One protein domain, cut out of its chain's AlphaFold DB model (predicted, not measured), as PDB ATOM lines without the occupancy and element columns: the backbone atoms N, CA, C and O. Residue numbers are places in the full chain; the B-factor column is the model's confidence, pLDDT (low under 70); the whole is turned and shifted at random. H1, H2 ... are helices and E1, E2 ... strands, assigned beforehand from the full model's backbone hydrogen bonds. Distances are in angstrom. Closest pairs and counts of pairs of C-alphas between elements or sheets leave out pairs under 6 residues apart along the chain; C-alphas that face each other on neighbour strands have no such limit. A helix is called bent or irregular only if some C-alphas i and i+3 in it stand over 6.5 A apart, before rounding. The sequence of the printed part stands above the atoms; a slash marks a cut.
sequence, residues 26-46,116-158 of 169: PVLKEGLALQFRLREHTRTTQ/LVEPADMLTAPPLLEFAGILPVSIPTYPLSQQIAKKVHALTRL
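This is residues 26 to 46 and 116 to 158 of the 169 residues of an uncharacterized protein of Candidatus Parcubacteria bacterium (UniProt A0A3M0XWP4). A slender two-stranded hairpin, E1 and E2, has a long loop at one end, where residues 129 to 134 stick out, and leads at the other end into H2, whose residues 152 to 156 stick out with the tail 157 to 158; H1 packs on the hairpin with its residues 32 to 37. The long loop and H2 make the length of this elongated outline, which spans 47 by 25 by 16 A. The printed part has 64 residues, with H1, E1, E2 and H2 in that order along the chain. The class is mixed, helices and strands, in an antiparallel sheet of order E1 - E2, and the whole is loose, with a radius of gyration of the C-alphas of 13.4 A.

E1 is residues 121 to 124, from C-alpha 121 at (-8.533, -28.497, -24.497), and E2 is residues 138 to 141. H2, residues 144 to 156, is 18.4 A long and ends with C-alpha 156 at (9.889, -15.209, -14.000). H1, residues 31 to 41, is 11.8 A long and begins with C-alpha 31 at (-8.020, -16.395, -16.387); it is irregular, with C-alphas 37 and 40 at 9.5 A.

E1 and E2 form an antiparallel hairpin, their directions 145 degrees apart. N 121 and O 141, at 3.0 A, and N 139 and O 123, at 2.8 A, are within hydrogen-bond range. The closest C-alphas of H1 and E1 are those of Phe 36 and Leu 123, 6.5 A apart. Those of H1 and E2 are Ala 33 and Thr 141, at 6.4 A. A tight link of 2 residues joins E2 to H2, and the closest C-alphas of E1 and H2, those of Asp 121 and Leu 144, are 7.5 A apart. H1 and H2 are near each other, with 6 pairs of C-alphas within 10 A. In H2 every O i to N i+4 pair is within hydrogen-bond range; in H1 5 of 7 are.

The two C-alphas farthest apart are those of Gly 133 and Leu 158, 47.6 A. Residues 47 to 115 are not printed, and C-alphas 46 and 116 are 23.8 A apart across the cut. The link from E1 to E2, 13 residues, is long. The mean pLDDT of the printed part is 88.8, and no printed residue is under 70.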
ATOM      1  N   PRO A  26     -11.028 -19.295 -32.769       88.88
ATOM      2  CA  PRO A  26     -10.305 -18.660 -31.675       88.88
ATOM      3  C   PRO A  26     -10.262 -19.524 -30.414       88.88
ATOM      4  O   PRO A  26     -11.209 -20.246 -30.122       88.88
ATOM      5  N   VAL A  27      -9.179 -19.417 -29.645       92.12
ATOM      6  CA  VAL A  27      -8.941 -20.259 -28.463       92.12
ATOM      7  C   VAL A  27      -8.843 -19.413 -27.200       92.12
ATOM      8  O   VAL A  27      -8.119 -18.420 -27.169       92.12
ATOM      9  N   LEU A  28      -9.541 -19.812 -26.139       93.69
ATOM     10  CA  LEU A  28      -9.515 -19.130 -24.847       93.69
ATOM     11  C   LEU A  28      -8.200 -19.408 -24.102       93.69
ATOM     12  O   LEU A  28      -7.779 -20.556 -23.962       93.69
ATOM     13  N   LYS A  29      -7.548 -18.360 -23.596       88.56
ATOM     14  CA  LYS A  29      -6.213 -18.464 -22.988       88.56
ATOM     15  C   LYS A  29      -6.237 -18.454 -21.468       88.56
ATOM     16  O   LYS A  29      -5.992 -19.473 -20.840       88.56
ATOM     17  N   GLU A  30      -6.416 -17.268 -20.892       83.44
ATOM     18  CA  GLU A  30      -5.915 -16.940 -19.556       83.44
ATOM     19  C   GLU A  30      -6.941 -17.234 -18.446       83.44
ATOM     20  O   GLU A  30      -7.365 -18.378 -18.268       83.44
ATOM     21  N   GLY A  31      -7.300 -16.223 -17.648       87.06
ATOM     22  CA  GLY A  31      -8.020 -16.395 -16.387       87.06
ATOM     23  C   GLY A  31      -9.348 -17.135 -16.529       87.06
ATOM     24  O   GLY A  31      -9.642 -17.998 -15.705       87.06
ATOM     25  N   LEU A  32     -10.111 -16.864 -17.592       90.12
ATOM     26  CA  LEU A  32     -11.432 -17.467 -17.776       90.12
ATOM     27  C   LEU A  32     -11.331 -18.974 -18.057       90.12
ATOM     28  O   LEU A  32     -12.136 -19.752 -17.553       90.12
ATOM     29  N   ALA A  33     -10.289 -19.413 -18.773       91.50
ATOM     30  CA  ALA A  33     -10.049 -20.840 -18.975       91.50
ATOM     31  C   ALA A  33      -9.756 -21.547 -17.640       91.50
ATOM     32  O   ALA A  33     -10.257 -22.642 -17.396       91.50
ATOM     33  N   LEU A  34      -9.007 -20.908 -16.730       89.88
ATOM     34  CA  LEU A  34      -8.778 -21.463 -15.389       89.88
ATOM     35  C   LEU A  34     -10.050 -21.483 -14.551       89.88
ATOM     36  O   LEU A  34     -10.271 -22.468 -13.849       89.88
ATOM     37  N   GLN A  35     -10.894 -20.452 -14.644       89.88
ATOM     38  CA  GLN A  35     -12.200 -20.453 -13.981       89.88
ATOM     39  C   GLN A  35     -13.056 -21.634 -14.441       89.88
ATOM     40  O   GLN A  35     -13.697 -22.278 -13.616       89.88
ATOM     41  N   PHE A  36     -13.027 -21.987 -15.727       90.31
ATOM     42  CA  PHE A  36     -13.753 -23.164 -16.214       90.31
ATOM     43  C   PHE A  36     -13.137 -24.477 -15.711       90.31
ATOM     44  O   PHE A  36     -13.877 -25.391 -15.346       90.31
ATOM     45  N   ARG A  37     -11.799 -24.562 -15.617       90.56
ATOM     46  CA  ARG A  37     -11.090 -25.757 -15.117       90.56
ATOM     47  C   ARG A  37     -11.287 -26.005 -13.624       90.56
ATOM     48  O   ARG A  37     -11.607 -27.121 -13.231       90.56
ATOM     49  N   LEU A  38     -11.037 -24.997 -12.790       87.31
ATOM     50  CA  LEU A  38     -10.921 -25.163 -11.333       87.31
ATOM     51  C   LEU A  38     -12.109 -24.567 -10.561       87.31
ATOM     52  O   LEU A  38     -12.208 -24.756  -9.344       87.31
ATOM     53  N   ARG A  39     -13.026 -23.884 -11.262       83.44
ATOM     54  CA  ARG A  39     -14.269 -23.315 -10.721       83.44
ATOM     55  C   ARG A  39     -13.993 -22.410  -9.518       83.44
ATOM     56  O   ARG A  39     -13.255 -21.432  -9.641       83.44
ATOM     57  N   GLU A  40     -14.546 -22.751  -8.358       77.12
ATOM     58  CA  GLU A  40     -14.482 -21.980  -7.109       77.12
ATOM     59  C   GLU A  40     -13.058 -21.802  -6.552       77.12
ATOM     60  O   GLU A  40     -12.824 -20.936  -5.716       77.12
ATOM     61  N   HIS A  41     -12.082 -22.568  -7.047       80.19
ATOM     62  CA  HIS A  41     -10.686 -22.504  -6.602       80.19
ATOM     63  C   HIS A  41      -9.839 -21.501  -7.398       80.19
ATOM     64  O   HIS A  41      -8.610 -21.527  -7.326       80.19
ATOM     65  N   THR A  42     -10.471 -20.634  -8.192       77.31
ATOM     66  CA  THR A  42      -9.782 -19.611  -8.983       77.31
ATOM     67  C   THR A  42     -10.100 -18.207  -8.512       77.31
ATOM     68  O   THR A  42     -11.210 -17.895  -8.091       77.31
ATOM     69  N   ARG A  43      -9.116 -17.316  -8.651       80.19
ATOM     70  CA  ARG A  43      -9.367 -15.879  -8.571       80.19
ATOM     71  C   ARG A  43     -10.324 -15.469  -9.690       80.19
ATOM     72  O   ARG A  43     -10.149 -15.881 -10.836       80.19
ATOM     73  N   THR A  44     -11.265 -14.587  -9.370       79.25
ATOM     74  CA  THR A  44     -12.201 -14.046 -10.352       79.25
ATOM     75  C   THR A  44     -11.477 -13.249 -11.440       79.25
ATOM     76  O   THR A  44     -10.622 -12.408 -11.145       79.25
ATOM     77  N   THR A  45     -11.835 -13.503 -12.696       84.00
ATOM     78  CA  THR A  45     -11.557 -12.622 -13.832       84.00
ATOM     79  C   THR A  45     -12.866 -12.212 -14.489       84.00
ATOM     80  O   THR A  45     -13.851 -12.943 -14.423       84.00
ATOM     81  N   GLN A  46     -12.853 -11.035 -15.098       84.25
ATOM     82  CA  GLN A  46     -13.968 -10.475 -15.858       84.25
ATOM     83  C   GLN A  46     -13.606 -10.357 -17.343       84.25
ATOM     84  O   GLN A  46     -14.459 -10.528 -18.203       84.25
ATOM     85  N   LEU A 116      -0.121 -23.090 -30.824       87.81
ATOM     86  CA  LEU A 116      -0.583 -24.172 -29.959       87.81
ATOM     87  C   LEU A 116       0.396 -25.340 -30.055       87.81
ATOM     88  O   LEU A 116       0.578 -25.911 -31.128       87.81
ATOM     89  N   VAL A 117       1.040 -25.656 -28.935       87.75
ATOM     90  CA  VAL A 117       2.049 -26.724 -28.849       87.75
ATOM     91  C   VAL A 117       1.382 -28.103 -28.834       87.75
ATOM     92  O   VAL A 117       1.942 -29.073 -29.334       87.75
ATOM     93  N   GLU A 118       0.163 -28.171 -28.300       90.06
ATOM     94  CA  GLU A 118      -0.673 -29.367 -28.193       90.06
ATOM     95  C   GLU A 118      -2.099 -29.040 -28.686       90.06
ATOM     96  O   GLU A 118      -2.457 -27.858 -28.790       90.06
ATOM     97  N   PRO A 119      -2.934 -30.050 -29.002       89.94
ATOM     98  CA  PRO A 119      -4.340 -29.826 -29.327       89.94
ATOM     99  C   PRO A 119      -5.061 -29.039 -28.228       89.94
ATOM    100  O   PRO A 119      -4.821 -29.262 -27.046       89.94
ATOM    101  N   ALA A 120      -5.956 -28.128 -28.618       91.25
ATOM    102  CA  ALA A 120      -6.724 -27.332 -27.667       91.25
ATOM    103  C   ALA A 120      -7.579 -28.219 -26.744       91.25
ATOM    104  O   ALA A 120      -8.224 -29.163 -27.202       91.25
ATOM    105  N   ASP A 121      -7.634 -27.862 -25.461       92.25
ATOM    106  CA  ASP A 121      -8.533 -28.497 -24.497       92.25
ATOM    107  C   ASP A 121      -9.943 -27.929 -24.677       92.25
ATOM    108  O   ASP A 121     -10.128 -26.709 -24.620       92.25
ATOM    109  N   MET A 122     -10.950 -28.788 -24.813       91.38
ATOM    110  CA  MET A 122     -12.350 -28.360 -24.810       91.38
ATOM    111  C   MET A 122     -12.864 -28.257 -23.375       91.38
ATOM    112  O   MET A 122     -12.936 -29.262 -22.666       91.38
ATOM    113  N   LEU A 123     -13.250 -27.053 -22.949       91.38
ATOM    114  CA  LEU A 123     -13.835 -26.821 -21.629       91.38
ATOM    115  C   LEU A 123     -15.274 -26.343 -21.747       91.38
ATOM    116  O   LEU A 123     -15.565 -25.421 -22.505       91.38
ATOM    117  N   THR A 124     -16.158 -26.932 -20.951       90.31
ATOM    118  CA  THR A 124     -17.555 -26.510 -20.850       90.31
ATOM    119  C   THR A 124     -17.708 -25.443 -19.771       90.31
ATOM    120  O   THR A 124     -17.278 -25.639 -18.629       90.31
ATOM    121  N   ALA A 125     -18.326 -24.317 -20.126       89.44
ATOM    122  CA  ALA A 125     -18.658 -23.259 -19.179       89.44
ATOM    123  C   ALA A 125     -19.620 -23.770 -18.079       89.44
ATOM    124  O   ALA A 125     -20.363 -24.729 -18.296       89.44
ATOM    125  N   PRO A 126     -19.653 -23.159 -16.883       89.62
ATOM    126  CA  PRO A 126     -20.670 -23.483 -15.886       89.62
ATOM    127  C   PRO A 126     -22.090 -23.132 -16.386       89.62
ATOM    128  O   PRO A 126     -22.236 -22.181 -17.158       89.62
ATOM    129  N   PRO A 127     -23.147 -23.831 -15.929       91.06
ATOM    130  CA  PRO A 127     -24.541 -23.591 -16.328       91.06
ATOM    131  C   PRO A 127     -25.148 -22.342 -15.673       91.06
ATOM    132  O   PRO A 127     -26.176 -22.398 -15.007       91.06
ATOM    133  N   LEU A 128     -24.508 -21.186 -15.857       89.88
ATOM    134  CA  LEU A 128     -24.904 -19.935 -15.204       89.88
ATOM    135  C   LEU A 128     -26.275 -19.431 -15.662       89.88
ATOM    136  O   LEU A 128     -26.974 -18.799 -14.880       89.88
ATOM    137  N   LEU A 129     -26.652 -19.712 -16.912       91.50
ATOM    138  CA  LEU A 129     -27.872 -19.207 -17.547       91.50
ATOM    139  C   LEU A 129     -28.851 -20.330 -17.932       91.50
ATOM    140  O   LEU A 129     -29.811 -20.096 -18.665       91.50
ATOM    141  N   GLU A 130     -28.652 -21.543 -17.405       92.50
ATOM    142  CA  GLU A 130     -29.525 -22.689 -17.701       92.50
ATOM    143  C   GLU A 130     -30.973 -22.424 -17.259       92.50
ATOM    144  O   GLU A 130     -31.914 -22.793 -17.958       92.50
ATOM    145  N   PHE A 131     -31.162 -21.685 -16.159       92.88
ATOM    146  CA  PHE A 131     -32.483 -21.261 -15.682       92.88
ATOM    147  C   PHE A 131     -33.243 -20.377 -16.688       92.88
ATOM    148  O   PHE A 131     -34.470 -20.332 -16.659       92.88
ATOM    149  N   ALA A 132     -32.521 -19.672 -17.565       89.81
ATOM    150  CA  ALA A 132     -33.070 -18.850 -18.643       89.81
ATOM    151  C   ALA A 132     -33.165 -19.631 -19.965       89.81
ATOM    152  O   ALA A 132     -33.389 -19.054 -21.026       89.81
ATOM    153  N   GLY A 133     -32.963 -20.951 -19.915       89.19
ATOM    154  CA  GLY A 133     -32.945 -21.800 -21.089       89.19
ATOM    155  C   GLY A 133     -31.733 -21.556 -21.981       89.19
ATOM    156  O   GLY A 133     -31.834 -21.857 -23.164       89.19
ATOM    157  N   ILE A 134     -30.609 -21.036 -21.472       89.12
ATOM    158  CA  ILE A 134     -29.341 -20.891 -22.206       89.12
ATOM    159  C   ILE A 134     -28.374 -21.962 -21.692       89.12
ATOM    160  O   ILE A 134     -27.943 -21.937 -20.539       89.12
ATOM    161  N   LEU A 135     -28.064 -22.943 -22.541       88.81
ATOM    162  CA  LEU A 135     -27.233 -24.085 -22.157       88.81
ATOM    163  C   LEU A 135     -25.740 -23.713 -22.113       88.81
ATOM    164  O   LEU A 135     -25.305 -22.848 -22.875       88.81
ATOM    165  N   PRO A 136     -24.936 -24.396 -21.276       88.56
ATOM    166  CA  PRO A 136     -23.482 -24.303 -21.326       88.56
ATOM    167  C   PRO A 136     -22.904 -24.533 -22.719       88.56
ATOM    168  O   PRO A 136     -23.336 -25.427 -23.446       88.56
ATOM    169  N   VAL A 137     -21.844 -23.793 -23.035       85.19
ATOM    170  CA  VAL A 137     -21.070 -23.958 -24.265       85.19
ATOM    171  C   VAL A 137     -19.706 -24.580 -23.970       85.19
ATOM    172  O   VAL A 137     -19.078 -24.273 -22.953       85.19
ATOM    173  N   SER A 138     -19.245 -25.453 -24.867       88.25
ATOM    174  CA  SER A 138     -17.879 -25.982 -24.867       88.25
ATOM    175  C   SER A 138     -16.988 -25.126 -25.761       88.25
ATOM    176  O   SER A 138     -17.270 -24.964 -26.944       88.25
ATOM    177  N   ILE A 139     -15.907 -24.592 -25.198       88.56
ATOM    178  CA  ILE A 139     -15.011 -23.634 -25.854       88.56
ATOM    179  C   ILE A 139     -13.601 -24.241 -25.934       88.56
ATOM    180  O   ILE A 139     -13.130 -24.791 -24.932       88.56
ATOM    181  N   PRO A 140     -12.902 -24.144 -27.082       92.12
ATOM    182  CA  PRO A 140     -11.502 -24.540 -27.171       92.12
ATOM    183  C   PRO A 140     -10.631 -23.601 -26.343       92.12
ATOM    184  O   PRO A 140     -10.751 -22.374 -26.408       92.12
ATOM    185  N   THR A 141      -9.708 -24.168 -25.580       93.38
ATOM    186  CA  THR A 141      -8.821 -23.425 -24.687       93.38
ATOM    187  C   THR A 141      -7.369 -23.853 -24.855       93.38
ATOM    188  O   THR A 141      -7.073 -24.894 -25.444       93.38
ATOM    189  N   TYR A 142      -6.436 -23.046 -24.351       93.38
ATOM    190  CA  TYR A 142      -5.034 -23.456 -24.276       93.38
ATOM    191  C   TYR A 142      -4.912 -24.776 -23.529       93.38
ATOM    192  O   TYR A 142      -5.540 -24.882 -22.475       93.38
ATOM    193  N   PRO A 143      -4.082 -25.720 -24.010       92.50
ATOM    194  CA  PRO A 143      -3.698 -26.885 -23.228       92.50
ATOM    195  C   PRO A 143      -3.232 -26.444 -21.841       92.50
ATOM    196  O   PRO A 143      -2.507 -25.447 -21.711       92.50
ATOM    197  N   LEU A 144      -3.634 -27.170 -20.796       92.31
ATOM    198  CA  LEU A 144      -3.259 -26.819 -19.421       92.31
ATOM    199  C   LEU A 144      -1.733 -26.688 -19.254       92.31
ATOM    200  O   LEU A 144      -1.259 -25.750 -18.611       92.31
ATOM    201  N   SER A 145      -0.970 -27.589 -19.874       93.31
ATOM    202  CA  SER A 145       0.499 -27.586 -19.920       93.31
ATOM    203  C   SER A 145       1.051 -26.249 -20.443       93.31
ATOM    204  O   SER A 145       1.862 -25.596 -19.780       93.31
ATOM    205  N   GLN A 146       0.555 -25.794 -21.596       93.38
ATOM    206  CA  GLN A 146       0.943 -24.537 -22.233       93.38
ATOM    207  C   GLN A 146       0.534 -23.323 -21.396       93.38
ATOM    208  O   GLN A 146       1.298 -22.361 -21.284       93.38
ATOM    209  N   GLN A 147      -0.645 -23.360 -20.774       91.38
ATOM    210  CA  GLN A 147      -1.094 -22.292 -19.889       91.38
ATOM    211  C   GLN A 147      -0.172 -22.133 -18.669       91.38
ATOM    212  O   GLN A 147       0.230 -21.012 -18.349       91.38
ATOM    213  N   ILE A 148       0.207 -23.241 -18.023       91.88
ATOM    214  CA  ILE A 148       1.153 -23.243 -16.899       91.88
ATOM    215  C   ILE A 148       2.514 -22.711 -17.351       91.88
ATOM    216  O   ILE A 148       3.052 -21.796 -16.727       91.88
ATOM    217  N   ALA A 149       3.050 -23.226 -18.462       92.44
ATOM    218  CA  ALA A 149       4.348 -22.805 -18.985       92.44
ATOM    219  C   ALA A 149       4.399 -21.289 -19.242       92.44
ATOM    220  O   ALA A 149       5.374 -20.623 -18.885       92.44
ATOM    221  N   LYS A 150       3.325 -20.719 -19.800       90.81
ATOM    222  CA  LYS A 150       3.222 -19.278 -20.052       90.81
ATOM    223  C   LYS A 150       3.148 -18.442 -18.785       90.81
ATOM    224  O   LYS A 150       3.808 -17.408 -18.732       90.81
ATOM    225  N   LYS A 151       2.393 -18.881 -17.777       89.94
ATOM    226  CA  LYS A 151       2.331 -18.197 -16.478       89.94
ATOM    227  C   LYS A 151       3.685 -18.195 -15.780       89.94
ATOM    228  O   LYS A 151       4.162 -17.137 -15.388       89.94
ATOM    229  N   VAL A 152       4.356 -19.348 -15.730       91.19
ATOM    230  CA  VAL A 152       5.714 -19.456 -15.172       91.19
ATOM    231  C   VAL A 152       6.680 -18.537 -15.918       91.19
ATOM    232  O   VAL A 152       7.438 -17.799 -15.287       91.19
ATOM    233  N   HIS A 153       6.628 -18.519 -17.253       89.81
ATOM    234  CA  HIS A 153       7.450 -17.611 -18.050       89.81
ATOM    235  C   HIS A 153       7.148 -16.136 -17.743       89.81
ATOM    236  O   HIS A 153       8.070 -15.359 -17.518       89.81
ATOM    237  N   ALA A 154       5.874 -15.740 -17.691       88.31
ATOM    238  CA  ALA A 154       5.467 -14.360 -17.427       88.31
ATOM    239  C   ALA A 154       5.847 -13.883 -16.014       88.31
ATOM    240  O   ALA A 154       6.268 -12.733 -15.857       88.31
ATOM    241  N   LEU A 155       5.738 -14.769 -15.019       87.19
ATOM    242  CA  LEU A 155       6.107 -14.525 -13.626       87.19
ATOM    243  C   LEU A 155       7.623 -14.352 -13.453       87.19
ATOM    244  O   LEU A 155       8.060 -13.477 -12.713       87.19
ATOM    245  N   THR A 156       8.420 -15.174 -14.142       87.56
ATOM    246  CA  THR A 156       9.889 -15.209 -14.000       87.56
ATOM    247  C   THR A 156      10.633 -14.280 -14.962       87.56
ATOM    248  O   THR A 156      11.842 -14.087 -14.823       87.56
ATOM    249  N   ARG A 157       9.938 -13.691 -15.942       85.56
ATOM    250  CA  ARG A 157      10.533 -12.767 -16.910       85.56
ATOM    251  C   ARG A 157      11.070 -11.514 -16.214       85.56
ATOM    252  O   ARG A 157      10.375 -10.867 -15.437       85.56
ATOM    253  N   LEU A 158      12.290 -11.129 -16.579       81.75
ATOM    254  CA  LEU A 158      12.872  -9.849 -16.189       81.75
ATOM    255  C   LEU A 158      12.305  -8.745 -17.086       81.75
ATOM    256  O   LEU A 158      12.492  -8.760 -18.306       81.75
TER     257      LEU A 158